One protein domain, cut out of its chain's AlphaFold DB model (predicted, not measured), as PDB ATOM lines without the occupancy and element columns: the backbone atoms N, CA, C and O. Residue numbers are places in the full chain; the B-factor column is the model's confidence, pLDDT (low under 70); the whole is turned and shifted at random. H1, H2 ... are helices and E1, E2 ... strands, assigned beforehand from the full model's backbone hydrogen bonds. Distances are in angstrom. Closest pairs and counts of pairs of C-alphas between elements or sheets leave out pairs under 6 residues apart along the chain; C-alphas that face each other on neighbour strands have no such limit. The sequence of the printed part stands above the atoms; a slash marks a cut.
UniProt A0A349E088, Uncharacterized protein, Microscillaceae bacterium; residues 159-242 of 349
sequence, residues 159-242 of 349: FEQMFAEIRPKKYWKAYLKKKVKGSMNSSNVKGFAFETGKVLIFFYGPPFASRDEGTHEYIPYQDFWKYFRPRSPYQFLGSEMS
ATOM      1  N   PHE A 159     131.646 141.691 132.630       86.75
ATOM      2  CA  PHE A 159     131.039 140.374 132.795       86.75
ATOM      3  C   PHE A 159     129.591 140.340 132.276       86.75
ATOM      4  O   PHE A 159     129.212 139.447 131.522       86.75
ATOM      5  N   GLU A 160     128.790 141.348 132.619       88.00
ATOM      6  CA  GLU A 160     127.370 141.460 132.258       88.00
ATOM      7  C   GLU A 160     127.148 141.691 130.758       88.00
ATOM      8  O   GLU A 160     126.125 141.278 130.203       88.00
ATOM      9  N   GLN A 161     128.105 142.336 130.086       88.75
ATOM     10  CA  GLN A 161     128.077 142.499 128.631       88.75
ATOM     11  C   GLN A 161     128.337 141.172 127.914       88.75
ATOM     12  O   GLN A 161     127.804 140.944 126.828       88.75
ATOM     13  N   MET A 162     129.123 140.287 128.527       86.88
ATOM     14  CA  MET A 162     129.451 138.983 127.958       86.88
ATOM     15  C   MET A 162     128.429 137.909 128.316       86.88
ATOM     16  O   MET A 162     128.174 137.024 127.500       86.88
ATOM     17  N   PHE A 163     127.813 137.985 129.497       88.12
ATOM     18  CA  PHE A 163     126.974 136.917 130.027       88.12
ATOM     19  C   PHE A 163     125.592 137.386 130.461       88.12
ATOM     20  O   PHE A 163     125.403 138.431 131.081       88.12
ATOM     21  N   ALA A 164     124.604 136.557 130.151       85.00
ATOM     22  CA  ALA A 164     123.298 136.606 130.772       85.00
ATOM     23  C   ALA A 164     123.293 135.683 131.995       85.00
ATOM     24  O   ALA A 164     123.776 134.550 131.941       85.00
ATOM     25  N   GLU A 165     122.731 136.171 133.092       89.12
ATOM     26  CA  GLU A 165     122.462 135.371 134.280       89.12
ATOM     27  C   GLU A 165     121.269 134.446 134.008       89.12
ATOM     28  O   GLU A 165     120.211 134.910 133.588       89.12
ATOM     29  N   ILE A 166     121.442 133.137 134.221       89.44
ATOM     30  CA  ILE A 166     120.361 132.143 134.059       89.44
ATOM     31  C   ILE A 166     119.854 131.597 135.396       89.44
ATOM     32  O   ILE A 166     118.812 130.947 135.447       89.44
ATOM     33  N   ARG A 167     120.589 131.842 136.486       84.88
ATOM     34  CA  ARG A 167     120.178 131.535 137.859       84.88
ATOM     35  C   ARG A 167     120.535 132.701 138.773       84.88
ATOM     36  O   ARG A 167     121.626 133.236 138.607       84.88
ATOM     37  N   PRO A 168     119.716 132.998 139.798       89.00
ATOM     38  CA  PRO A 168     119.985 134.077 140.744       89.00
ATOM     39  C   PRO A 168     121.415 134.062 141.313       89.00
ATOM     40  O   PRO A 168     121.874 133.015 141.794       89.00
ATOM     41  N   LYS A 169     122.080 135.228 141.371       83.44
ATOM     42  CA  LYS A 169     123.476 135.404 141.840       83.44
ATOM     43  C   LYS A 169     123.773 134.720 143.174       83.44
ATOM     44  O   LYS A 169     124.904 134.290 143.396       83.44
ATOM     45  N   LYS A 170     122.779 134.575 144.061       86.50
ATOM     46  CA  LYS A 170     122.927 133.861 145.345       86.50
ATOM     47  C   LYS A 170     123.448 132.428 145.175       86.50
ATOM     48  O   LYS A 170     124.264 131.986 145.977       86.50
ATOM     49  N   TYR A 171     123.043 131.721 144.116       88.69
ATOM     50  CA  TYR A 171     123.497 130.351 143.871       88.69
ATOM     51  C   TYR A 171     124.932 130.303 143.344       88.69
ATOM     52  O   TYR A 171     125.686 129.410 143.724       88.69
ATOM     53  N   TRP A 172     125.320 131.277 142.518       87.25
ATOM     54  CA  TRP A 172     126.704 131.433 142.074       87.25
ATOM     55  C   TRP A 172     127.634 131.756 143.250       87.25
ATOM     56  O   TRP A 172     128.648 131.088 143.438       87.25
ATOM     57  N   LYS A 173     127.240 132.702 144.113       85.06
ATOM     58  CA  LYS A 173     127.978 133.033 145.344       85.06
ATOM     59  C   LYS A 173     128.153 131.807 146.247       85.06
ATOM     60  O   LYS A 173     129.252 131.552 146.729       85.06
ATOM     61  N   ALA A 174     127.096 131.013 146.435       86.31
ATOM     62  CA  ALA A 174     127.162 129.782 147.222       86.31
ATOM     63  C   ALA A 174     128.098 128.728 146.603       86.31
ATOM     64  O   ALA A 174     128.801 128.031 147.334       86.31
ATOM     65  N   TYR A 175     128.125 128.613 145.272       87.38
ATOM     66  CA  TYR A 175     129.062 127.739 144.566       87.38
ATOM     67  C   TYR A 175     130.514 128.182 144.768       87.38
ATOM     68  O   TYR A 175     131.343 127.365 145.167       87.38
ATOM     69  N   LEU A 176     130.805 129.474 144.579       84.81
ATOM     70  CA  LEU A 176     132.142 130.022 144.807       84.81
ATOM     71  C   LEU A 176     132.594 129.825 146.257       84.81
ATOM     72  O   LEU A 176     133.695 129.336 146.480       84.81
ATOM     73  N   LYS A 177     131.722 130.076 147.242       80.62
ATOM     74  CA  LYS A 177     132.023 129.839 148.666       80.62
ATOM     75  C   LYS A 177     132.425 128.392 148.971       80.62
ATOM     76  O   LYS A 177     133.218 128.162 149.870       80.62
ATOM     77  N   LYS A 178     131.866 127.410 148.253       83.50
ATOM     78  CA  LYS A 178     132.234 125.992 148.412       83.50
ATOM     79  C   LYS A 178     133.540 125.637 147.706       83.50
ATOM     80  O   LYS A 178     134.232 124.729 148.154       83.50
ATOM     81  N   LYS A 179     133.825 126.283 146.571       79.81
ATOM     82  CA  LYS A 179     135.040 126.034 145.787       79.81
ATOM     83  C   LYS A 179     136.273 126.593 146.474       79.81
ATOM     84  O   LYS A 179     137.271 125.892 146.572       79.81
ATOM     85  N   VAL A 180     136.155 127.803 146.997       74.81
ATOM     86  CA  VAL A 180     137.256 128.489 147.646       74.81
ATOM     87  C   VAL A 180     137.372 128.011 149.101       74.81
ATOM     88  O   VAL A 180     136.494 128.282 149.923       74.81
ATOM     89  N   LYS A 181     138.420 127.247 149.434       59.47
ATOM     90  CA  LYS A 181     138.655 126.734 150.798       59.47
ATOM     91  C   LYS A 181     139.443 127.749 151.630       59.47
ATOM     92  O   LYS A 181     140.567 128.055 151.268       59.47
ATOM     93  N   GLY A 182     138.902 128.166 152.781       55.47
ATOM     94  CA  GLY A 182     139.628 128.919 153.817       55.47
ATOM     95  C   GLY A 182     139.983 130.371 153.451       55.47
ATOM     96  O   GLY A 182     140.545 130.650 152.402       55.47
ATOM     97  N   SER A 183     139.684 131.308 154.357       50.22
ATOM     98  CA  SER A 183     140.070 132.740 154.366       50.22
ATOM     99  C   SER A 183     139.638 133.659 153.208       50.22
ATOM    100  O   SER A 183     139.553 134.868 153.410       50.22
ATOM    101  N   MET A 184     139.300 133.148 152.027       51.75
ATOM    102  CA  MET A 184     138.887 133.996 150.906       51.75
ATOM    103  C   MET A 184     137.406 134.355 150.995       51.75
ATOM    104  O   MET A 184     136.520 133.501 151.131       51.75
ATOM    105  N   ASN A 185     137.116 135.644 150.872       53.34
ATOM    106  CA  ASN A 185     135.747 136.111 150.886       53.34
ATOM    107  C   ASN A 185     135.097 135.915 149.505       53.34
ATOM    108  O   ASN A 185     135.339 136.670 148.567       53.34
ATOM    109  N   SER A 186     134.210 134.922 149.397       51.41
ATOM    110  CA  SER A 186     133.430 134.617 148.182       51.41
ATOM    111  C   SER A 186     132.583 135.779 147.629       51.41
ATOM    112  O   SER A 186     132.062 135.670 146.517       51.41
ATOM    113  N   SER A 187     132.416 136.882 148.373       52.97
ATOM    114  CA  SER A 187     131.775 138.105 147.871       52.97
ATOM    115  C   SER A 187     132.706 139.026 147.077       52.97
ATOM    116  O   SER A 187     132.207 139.939 146.423       52.97
ATOM    117  N   ASN A 188     134.019 138.788 147.094       65.56
ATOM    118  CA  ASN A 188     135.031 139.744 146.649       65.56
ATOM    119  C   ASN A 188     135.781 139.221 145.410       65.56
ATOM    120  O   ASN A 188     136.972 138.923 145.462       65.56
ATOM    121  N   VAL A 189     135.071 139.087 144.287       74.19
ATOM    122  CA  VAL A 189     135.693 138.799 142.983       74.19
ATOM    123  C   VAL A 189     136.440 140.051 142.507       74.19
ATOM    124  O   VAL A 189     135.822 141.094 142.302       74.19
ATOM    125  N   LYS A 190     137.762 139.944 142.331       80.75
ATOM    126  CA  LYS A 190     138.666 140.995 141.829       80.75
ATOM    127  C   LYS A 190     138.584 141.139 140.309       80.75
ATOM    128  O   LYS A 190     138.660 142.239 139.773       80.75
ATOM    129  N   GLY A 191     138.400 140.024 139.610       86.94
ATOM    130  CA  GLY A 191     138.268 140.003 138.161       86.94
ATOM    131  C   GLY A 191     138.161 138.591 137.614       86.94
ATOM    132  O   GLY A 191     138.038 137.619 138.361       86.94
ATOM    133  N   PHE A 192     138.173 138.483 136.293       89.69
ATOM    134  CA  PHE A 192     138.075 137.205 135.607       89.69
ATOM    135  C   PHE A 192     138.867 137.216 134.305       89.69
ATOM    136  O   PHE A 192     139.027 138.259 133.665       89.69
ATOM    137  N   ALA A 193     139.296 136.027 133.902       90.81
ATOM    138  CA  ALA A 193     139.854 135.771 132.587       90.81
ATOM    139  C   ALA A 193     139.294 134.466 132.009       90.81
ATOM    140  O   ALA A 193     138.867 133.572 132.743       90.81
ATOM    141  N   PHE A 194     139.285 134.354 130.688       85.50
ATOM    142  CA  PHE A 194     138.832 133.165 129.974       85.50
ATOM    143  C   PHE A 194     140.021 132.354 129.521       85.50
ATOM    144  O   PHE A 194     140.947 132.905 128.951       85.50
ATOM    145  N   GLU A 195     139.938 131.045 129.684       82.81
ATOM    146  CA  GLU A 195     140.817 130.086 129.028       82.81
ATOM    147  C   GLU A 195     139.918 129.052 128.337       82.81
ATOM    148  O   GLU A 195     138.759 128.867 128.718       82.81
ATOM    149  N   THR A 196     140.411 128.372 127.306       72.81
ATOM    150  CA  THR A 196     139.631 127.328 126.624       72.81
ATOM    151  C   THR A 196     139.076 126.314 127.635       72.81
ATOM    152  O   THR A 196     139.827 125.660 128.362       72.81
ATOM    153  N   GLY A 197     137.745 126.190 127.690       73.31
ATOM    154  CA  GLY A 197     137.027 125.263 128.574       73.31
ATOM    155  C   GLY A 197     136.867 125.668 130.051       73.31
ATOM    156  O   GLY A 197     136.254 124.904 130.810       73.31
ATOM    157  N   LYS A 198     137.376 126.824 130.498       85.69
ATOM    158  CA  LYS A 198     137.267 127.269 131.904       85.69
ATOM    159  C   LYS A 198     137.356 128.793 132.067       85.69
ATOM    160  O   LYS A 198     137.928 129.502 131.247       85.69
ATOM    161  N   VAL A 199     136.778 129.314 133.144       89.56
ATOM    162  CA  VAL A 199     136.927 130.717 133.558       89.56
ATOM    163  C   VAL A 199     137.820 130.759 134.788       89.56
ATOM    164  O   VAL A 199     137.605 129.997 135.728       89.56
ATOM    165  N   LEU A 200     138.803 131.649 134.788       90.12
ATOM    166  CA  LEU A 200     139.587 131.986 135.965       90.12
ATOM    167  C   LEU A 200     138.855 133.096 136.711       90.12
ATOM    168  O   LEU A 200     138.575 134.143 136.125       90.12
ATOM    169  N   ILE A 201     138.545 132.872 137.984       88.62
ATOM    170  CA  ILE A 201     137.937 133.874 138.863       88.62
ATOM    171  C   ILE A 201     138.972 134.273 139.901       88.62
ATOM    172  O   ILE A 201     139.408 133.429 140.677       88.62
ATOM    173  N   PHE A 202     139.356 135.545 139.905       86.12
ATOM    174  CA  PHE A 202     140.336 136.098 140.833       86.12
ATOM    175  C   PHE A 202     139.610 136.684 142.036       86.12
ATOM    176  O   PHE A 202     138.603 137.378 141.870       86.12
ATOM    177  N   PHE A 203     140.121 136.426 143.235       80.56
ATOM    178  CA  PHE A 203     139.550 136.912 144.489       80.56
ATOM    179  C   PHE A 203     140.493 137.911 145.151       80.56
ATOM    180  O   PHE A 203     141.701 137.855 144.940       80.56
ATOM    181  N   TYR A 204     139.939 138.813 145.957       73.25
ATOM    182  CA  TYR A 204     140.750 139.553 146.922       73.25
ATOM    183  C   TYR A 204     141.168 138.614 148.059       73.25
ATOM    184  O   TYR A 204     140.329 137.871 148.587       73.25
ATOM    185  N   GLY A 205     142.450 138.653 148.434       62.34
ATOM    186  CA  GLY A 205     142.968 137.905 149.581       62.34
ATOM    187  C   GLY A 205     142.365 138.375 150.917       62.34
ATOM    188  O   GLY A 205     141.733 139.437 150.982       62.34
ATOM    189  N   PRO A 206     142.523 137.602 152.008       56.81
ATOM    190  CA  PRO A 206     142.148 138.072 153.337       56.81
ATOM    191  C   PRO A 206     142.985 139.310 153.714       56.81
ATOM    192  O   PRO A 206     144.151 139.391 153.337       56.81
ATOM    193  N   PRO A 207     142.439 140.251 154.504       51.81
ATOM    194  CA  PRO A 207     143.099 141.524 154.814       51.81
ATOM    195  C   PRO A 207     144.450 141.409 155.552       51.81
ATOM    196  O   PRO A 207     145.160 142.412 155.628       51.81
ATOM    197  N   PHE A 208     144.797 140.222 156.075       51.41
ATOM    198  CA  PHE A 208     145.989 139.958 156.897       51.41
ATOM    199  C   PHE A 208     146.984 138.942 156.310       51.41
ATOM    200  O   PHE A 208     148.082 138.818 156.844       51.41
ATOM    201  N   ALA A 209     146.642 138.215 155.237       51.62
ATOM    202  CA  ALA A 209     147.693 137.590 154.427       51.62
ATOM    203  C   ALA A 209     148.339 138.714 153.614       51.62
ATOM    204  O   ALA A 209     147.635 139.671 153.288       51.62
ATOM    205  N   SER A 210     149.638 138.629 153.311       47.88
ATOM    206  CA  SER A 210     150.328 139.566 152.408       47.88
ATOM    207  C   SER A 210     149.383 139.958 151.272       47.88
ATOM    208  O   SER A 210     148.942 139.078 150.527       47.88
ATOM    209  N   ARG A 211     148.939 141.223 151.257       51.66
ATOM    210  CA  ARG A 211     147.777 141.648 150.473       51.66
ATOM    211  C   ARG A 211     147.985 141.225 149.020       51.66
ATOM    212  O   ARG A 211     148.928 141.665 148.376       51.66
ATOM    213  N   ASP A 212     147.082 140.356 148.562       51.03
ATOM    214  CA  ASP A 212     147.036 139.713 147.248       51.03
ATOM    215  C   ASP A 212     148.029 138.561 147.001       51.03
ATOM    216  O   ASP A 212     148.788 138.559 146.036       51.03
ATOM    217  N   GLU A 213     147.921 137.457 147.748       48.88
ATOM    218  CA  GLU A 213     148.152 136.149 147.117       48.88
ATOM    219  C   GLU A 213     147.156 135.995 145.954       48.88
ATOM    220  O   GLU A 213     145.946 136.087 146.154       48.88
ATOM    221  N   GLY A 214     147.663 135.820 144.725       51.97
ATOM    222  CA  GLY A 214     146.909 135.740 143.466       51.97
ATOM    223  C   GLY A 214     146.057 134.476 143.343       51.97
ATOM    224  O   GLY A 214     146.175 133.703 142.387       51.97
ATOM    225  N   THR A 215     145.207 134.235 144.332       68.62
ATOM    226  CA  THR A 215     144.356 133.065 144.413       68.62
ATOM    227  C   THR A 215     143.226 133.241 143.418       68.62
ATOM    228  O   THR A 215     142.285 134.016 143.612       68.62
ATOM    229  N   HIS A 216     143.369 132.544 142.301       78.81
ATOM    230  CA  HIS A 216     142.333 132.389 141.305       78.81
ATOM    231  C   HIS A 216     141.813 130.959 141.363       78.81
ATOM    232  O   HIS A 216     142.580 130.011 141.525       78.81
ATOM    233  N   GLU A 217     140.507 130.801 141.188       84.94
ATOM    234  CA  GLU A 217     139.907 129.486 141.003       84.94
ATOM    235  C   GLU A 217     139.634 129.242 139.529       84.94
ATOM    236  O   GLU A 217     139.055 130.080 138.829       84.94
ATOM    237  N   TYR A 218     140.003 128.049 139.073       85.38
ATOM    238  CA  TYR A 218     139.620 127.562 137.760       85.38
ATOM    239  C   TYR A 218     138.219 126.974 137.847       85.38
ATOM    240  O   TYR A 218     138.001 125.926 138.461       85.38
ATOM    241  N   ILE A 219     137.261 127.628 137.200       87.00
ATOM    242  CA  ILE A 219     135.884 127.162 137.112       87.00
ATOM    243  C   ILE A 219     135.666 126.545 135.729       87.00
ATOM    244  O   ILE A 219     135.606 127.279 134.739       87.00
ATOM    245  N   PRO A 220     135.527 125.212 135.624       84.62
ATOM    246  CA  PRO A 220     135.198 124.567 134.360       84.62
ATOM    247  C   PRO A 220     133.912 125.145 133.764       84.62
ATOM    248  O   PRO A 220     132.947 125.400 134.490       84.62
ATOM    249  N   TYR A 221     133.857 125.291 132.441       83.00
ATOM    250  CA  TYR A 221     132.669 125.800 131.747       83.00
ATOM    251  C   TYR A 221     131.399 125.005 132.073       83.00
ATOM    252  O   TYR A 221     130.349 125.604 132.272       83.00
ATOM    253  N   GLN A 222     131.499 123.685 132.261       78.94
ATOM    254  CA  GLN A 222     130.375 122.832 132.689       78.94
ATOM    255  C   GLN A 222     129.741 123.248 134.017       78.94
ATOM    256  O   GLN A 222     128.546 123.041 134.223       78.94
ATOM    257  N   ASP A 223     130.526 123.835 134.918       86.50
ATOM    258  CA  ASP A 223     130.025 124.348 136.183       86.50
ATOM    259  C   ASP A 223     129.592 125.805 136.042       86.50
ATOM    260  O   ASP A 223     128.543 126.188 136.555       86.50
ATOM    261  N   PHE A 224     130.354 126.603 135.296       88.00
ATOM    262  CA  PHE A 224     130.055 128.011 135.053       88.00
ATOM    263  C   PHE A 224     128.731 128.207 134.286       88.00
ATOM    264  O   PHE A 224     127.892 129.022 134.686       88.00
ATOM    265  N   TRP A 225     128.467 127.392 133.259       84.75
ATOM    266  CA  TRP A 225     127.241 127.444 132.456       84.75
ATOM    267  C   TRP A 225     125.986 126.966 133.189       84.75
ATOM    268  O   TRP A 225     124.887 127.102 132.662       84.75
ATOM    269  N   LYS A 226     126.100 126.464 134.428       85.75
ATOM    270  CA  LYS A 226     124.932 126.260 135.302       85.75
ATOM    271  C   LYS A 226     124.337 127.589 135.780       85.75
ATOM    272  O   LYS A 226     123.178 127.605 136.188       85.75
ATOM    273  N   TYR A 227     125.114 128.675 135.747       87.50
ATOM    274  CA  TYR A 227     124.754 129.985 136.305       87.50
ATOM    275  C   TYR A 227     124.687 131.096 135.262       87.50
ATOM    276  O   TYR A 227     123.886 132.022 135.409       87.50
ATOM    277  N   PHE A 228     125.475 130.981 134.193       88.25
ATOM    278  CA  PHE A 228     125.587 132.006 133.161       88.25
ATOM    279  C   PHE A 228     125.438 131.424 131.761       88.25
ATOM    280  O   PHE A 228     125.712 130.250 131.526       88.25
ATOM    281  N   ARG A 229     125.042 132.261 130.804       84.06
ATOM    282  CA  ARG A 229     125.029 131.917 129.382       84.06
ATOM    283  C   ARG A 229     125.689 133.034 128.574       84.06
ATOM    284  O   ARG A 229     125.325 134.192 128.781       84.06
ATOM    285  N   PRO A 230     126.618 132.735 127.648       83.19
ATOM    286  CA  PRO A 230     127.213 133.772 126.811       83.19
ATOM    287  C   PRO A 230     126.162 134.475 125.944       83.19
ATOM    288  O   PRO A 230     125.305 133.829 125.329       83.19
ATOM    289  N   ARG A 231     126.234 135.805 125.894       82.56
ATOM    290  CA  ARG A 231     125.462 136.657 124.980       82.56
ATOM    291  C   ARG A 231     126.068 136.592 123.577       82.56
ATOM    292  O   ARG A 231     127.226 136.225 123.413       82.56
ATOM    293  N   SER A 232     125.291 136.956 122.558       74.19
ATOM    294  CA  SER A 232     125.848 137.215 121.223       74.19
ATOM    295  C   SER A 232     126.797 138.426 121.287       74.19
ATOM    296  O   SER A 232     126.446 139.389 121.973       74.19
ATOM    297  N   PRO A 233     127.969 138.408 120.622       76.38
ATOM    298  CA  PRO A 233     128.494 137.359 119.734       76.38
ATOM    299  C   PRO A 233     129.330 136.263 120.428       76.38
ATOM    300  O   PRO A 233     129.799 135.335 119.775       76.38
ATOM    301  N   TYR A 234     129.499 136.310 121.749       83.12
ATOM    302  CA  TYR A 234     130.379 135.424 122.534       83.12
ATOM    303  C   TYR A 234     129.842 134.003 122.763       83.12
ATOM    304  O   TYR A 234     130.364 133.252 123.587       83.12
ATOM    305  N   GLN A 235     128.810 133.595 122.022       73.94
ATOM    306  CA  GLN A 235     128.224 132.251 122.099       73.94
ATOM    307  C   GLN A 235     129.226 131.143 121.760       73.94
ATOM    308  O   GLN A 235     129.045 130.011 122.213       73.94
ATOM    309  N   PHE A 236     130.311 131.467 121.046       72.88
ATOM    310  CA  PHE A 236     131.413 130.538 120.803       72.88
ATOM    311  C   PHE A 236     132.068 130.026 122.101       72.88
ATOM    312  O   PHE A 236     132.528 128.891 122.128       72.88
ATOM    313  N   LEU A 237     132.036 130.791 123.202       75.38
ATOM    314  CA  LEU A 237     132.515 130.324 124.515       75.38
ATOM    315  C   LEU A 237     131.665 129.154 125.046       75.38
ATOM    316  O   LEU A 237     132.155 128.277 125.750       75.38
ATOM    317  N   GLY A 238     130.377 129.124 124.689       62.00
ATOM    318  CA  GLY A 238     129.448 128.059 125.067       62.00
ATOM    319  C   GLY A 238     129.498 126.843 124.139       62.00
ATOM    320  O   GLY A 238     129.219 125.730 124.582       62.00
ATOM    321  N   SER A 239     129.867 127.022 122.865       52.34
ATOM    322  CA  SER A 239     129.965 125.921 121.893       52.34
ATOM    323  C   SER A 239     131.224 125.068 122.074       52.34
ATOM    324  O   SER A 239     131.207 123.895 121.695       52.34
ATOM    325  N   GLU A 240     132.253 125.585 122.757       51.72
ATOM    326  CA  GLU A 240     133.372 124.786 123.285       51.72
ATOM    327  C   GLU A 240     132.919 123.728 124.313       51.72
ATOM    328  O   GLU A 240     133.683 122.821 124.636       51.72
ATOM    329  N   MET A 241     131.673 123.815 124.801       38.50
ATOM    330  CA  MET A 241     131.073 122.864 125.737       38.50
ATOM    331  C   MET A 241     130.240 121.753 125.086       38.50
ATOM    332  O   MET A 241     129.724 120.882 125.787       38.50
ATOM    333  N   SER A 242     130.116 121.733 123.756       37.31
ATOM    334  CA  SER A 242     129.770 120.466 123.107       37.31
ATOM    335  C   SER A 242     130.964 119.530 123.301       37.31
ATOM    336  O   SER A 242     132.085 120.006 123.101       37.31
TER     337      SER A 242
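This is residues 159 to 242 of the 349 residues of an uncharacterized protein of Microscillaceae bacterium (UniProt A0A349E088). A small antiparallel sheet of three strands, E2, E3 and E4, forms a slab, with the helix H2 grazing it by residues 173 to 179. Toward one end of the longest axis lie short pieces, the two-stranded pair E1 and E5, H1, H4, and H3, which follows E4 directly and grazes the sheet with residues 221 to 224, while residues 204 to 215 loop out toward the other end. The printed part has 84 residues, with named elements in the order H1 E1 H2 E2 E3 E4 H3 E5 H4, four helices and five strands of mixed class. The sheet order E2 - E3 - E4 is a meander, each strand the antiparallel neighbour of the one before. The whole is compact, with a radius of gyration of the C-alphas of 13.3 A, yet elongated in outline, spanning 41 by 24 by 21 A.

H1, residues 159 to 162, leads by a tight link into E1, residues 163 to 165. E1 is the antiparallel neighbour of E5, residues 228 to 230, with N 164 and O 229 2.8 A apart, within hydrogen-bond range. H2, residues 169 to 179, is on the sheet of E2, residues 189 to 195, E3, residues 198 to 203, and E4, residues 216 to 220, but only grazes it; its C-alpha closest to E4 is that of Lys 179, 7.6 A from that of Glu 217. E2 and E3 form a hairpin, with N 193 and O 200 3.0 A apart. E3 and E4 form another, with N 199 and O 219 2.8 A apart. H3, residues 221 to 224, also only grazes the sheet; its closest C-alphas with E3 are those of Tyr 221 and Lys 198, 4.8 A. H4, residues 236 to 239, is close but not clearly touching H3, the C-alphas of Gly 238 and Tyr 221 being 7.8 A apart. Every O i to N i+4 pair of H2 is within hydrogen-bond range; H1, H3 and H4 are too short for such a pair.

H1 begins at C-alpha 159, (131.039, 140.374, 132.795). After E1, H2 measures 15.4 A from first to last C-alpha. E2 measures 17.2 A, E3 16.0 A and E4 12.7 A. E4 begins at C-alpha 216, (142.333, 132.389, 141.305). After H3 and E5, H4 ends at C-alpha 239, (129.965, 125.921, 121.893).

The C-alphas farthest apart, of Phe 208 and Ser 242, are 42.2 A apart. The printed part has no cut. The long link is E3 to E4, residues 204 to 215. The mean pLDDT of the printed part is 75.0, with residues 181 to 188, 205 to 215 and 238 to 242 under 70.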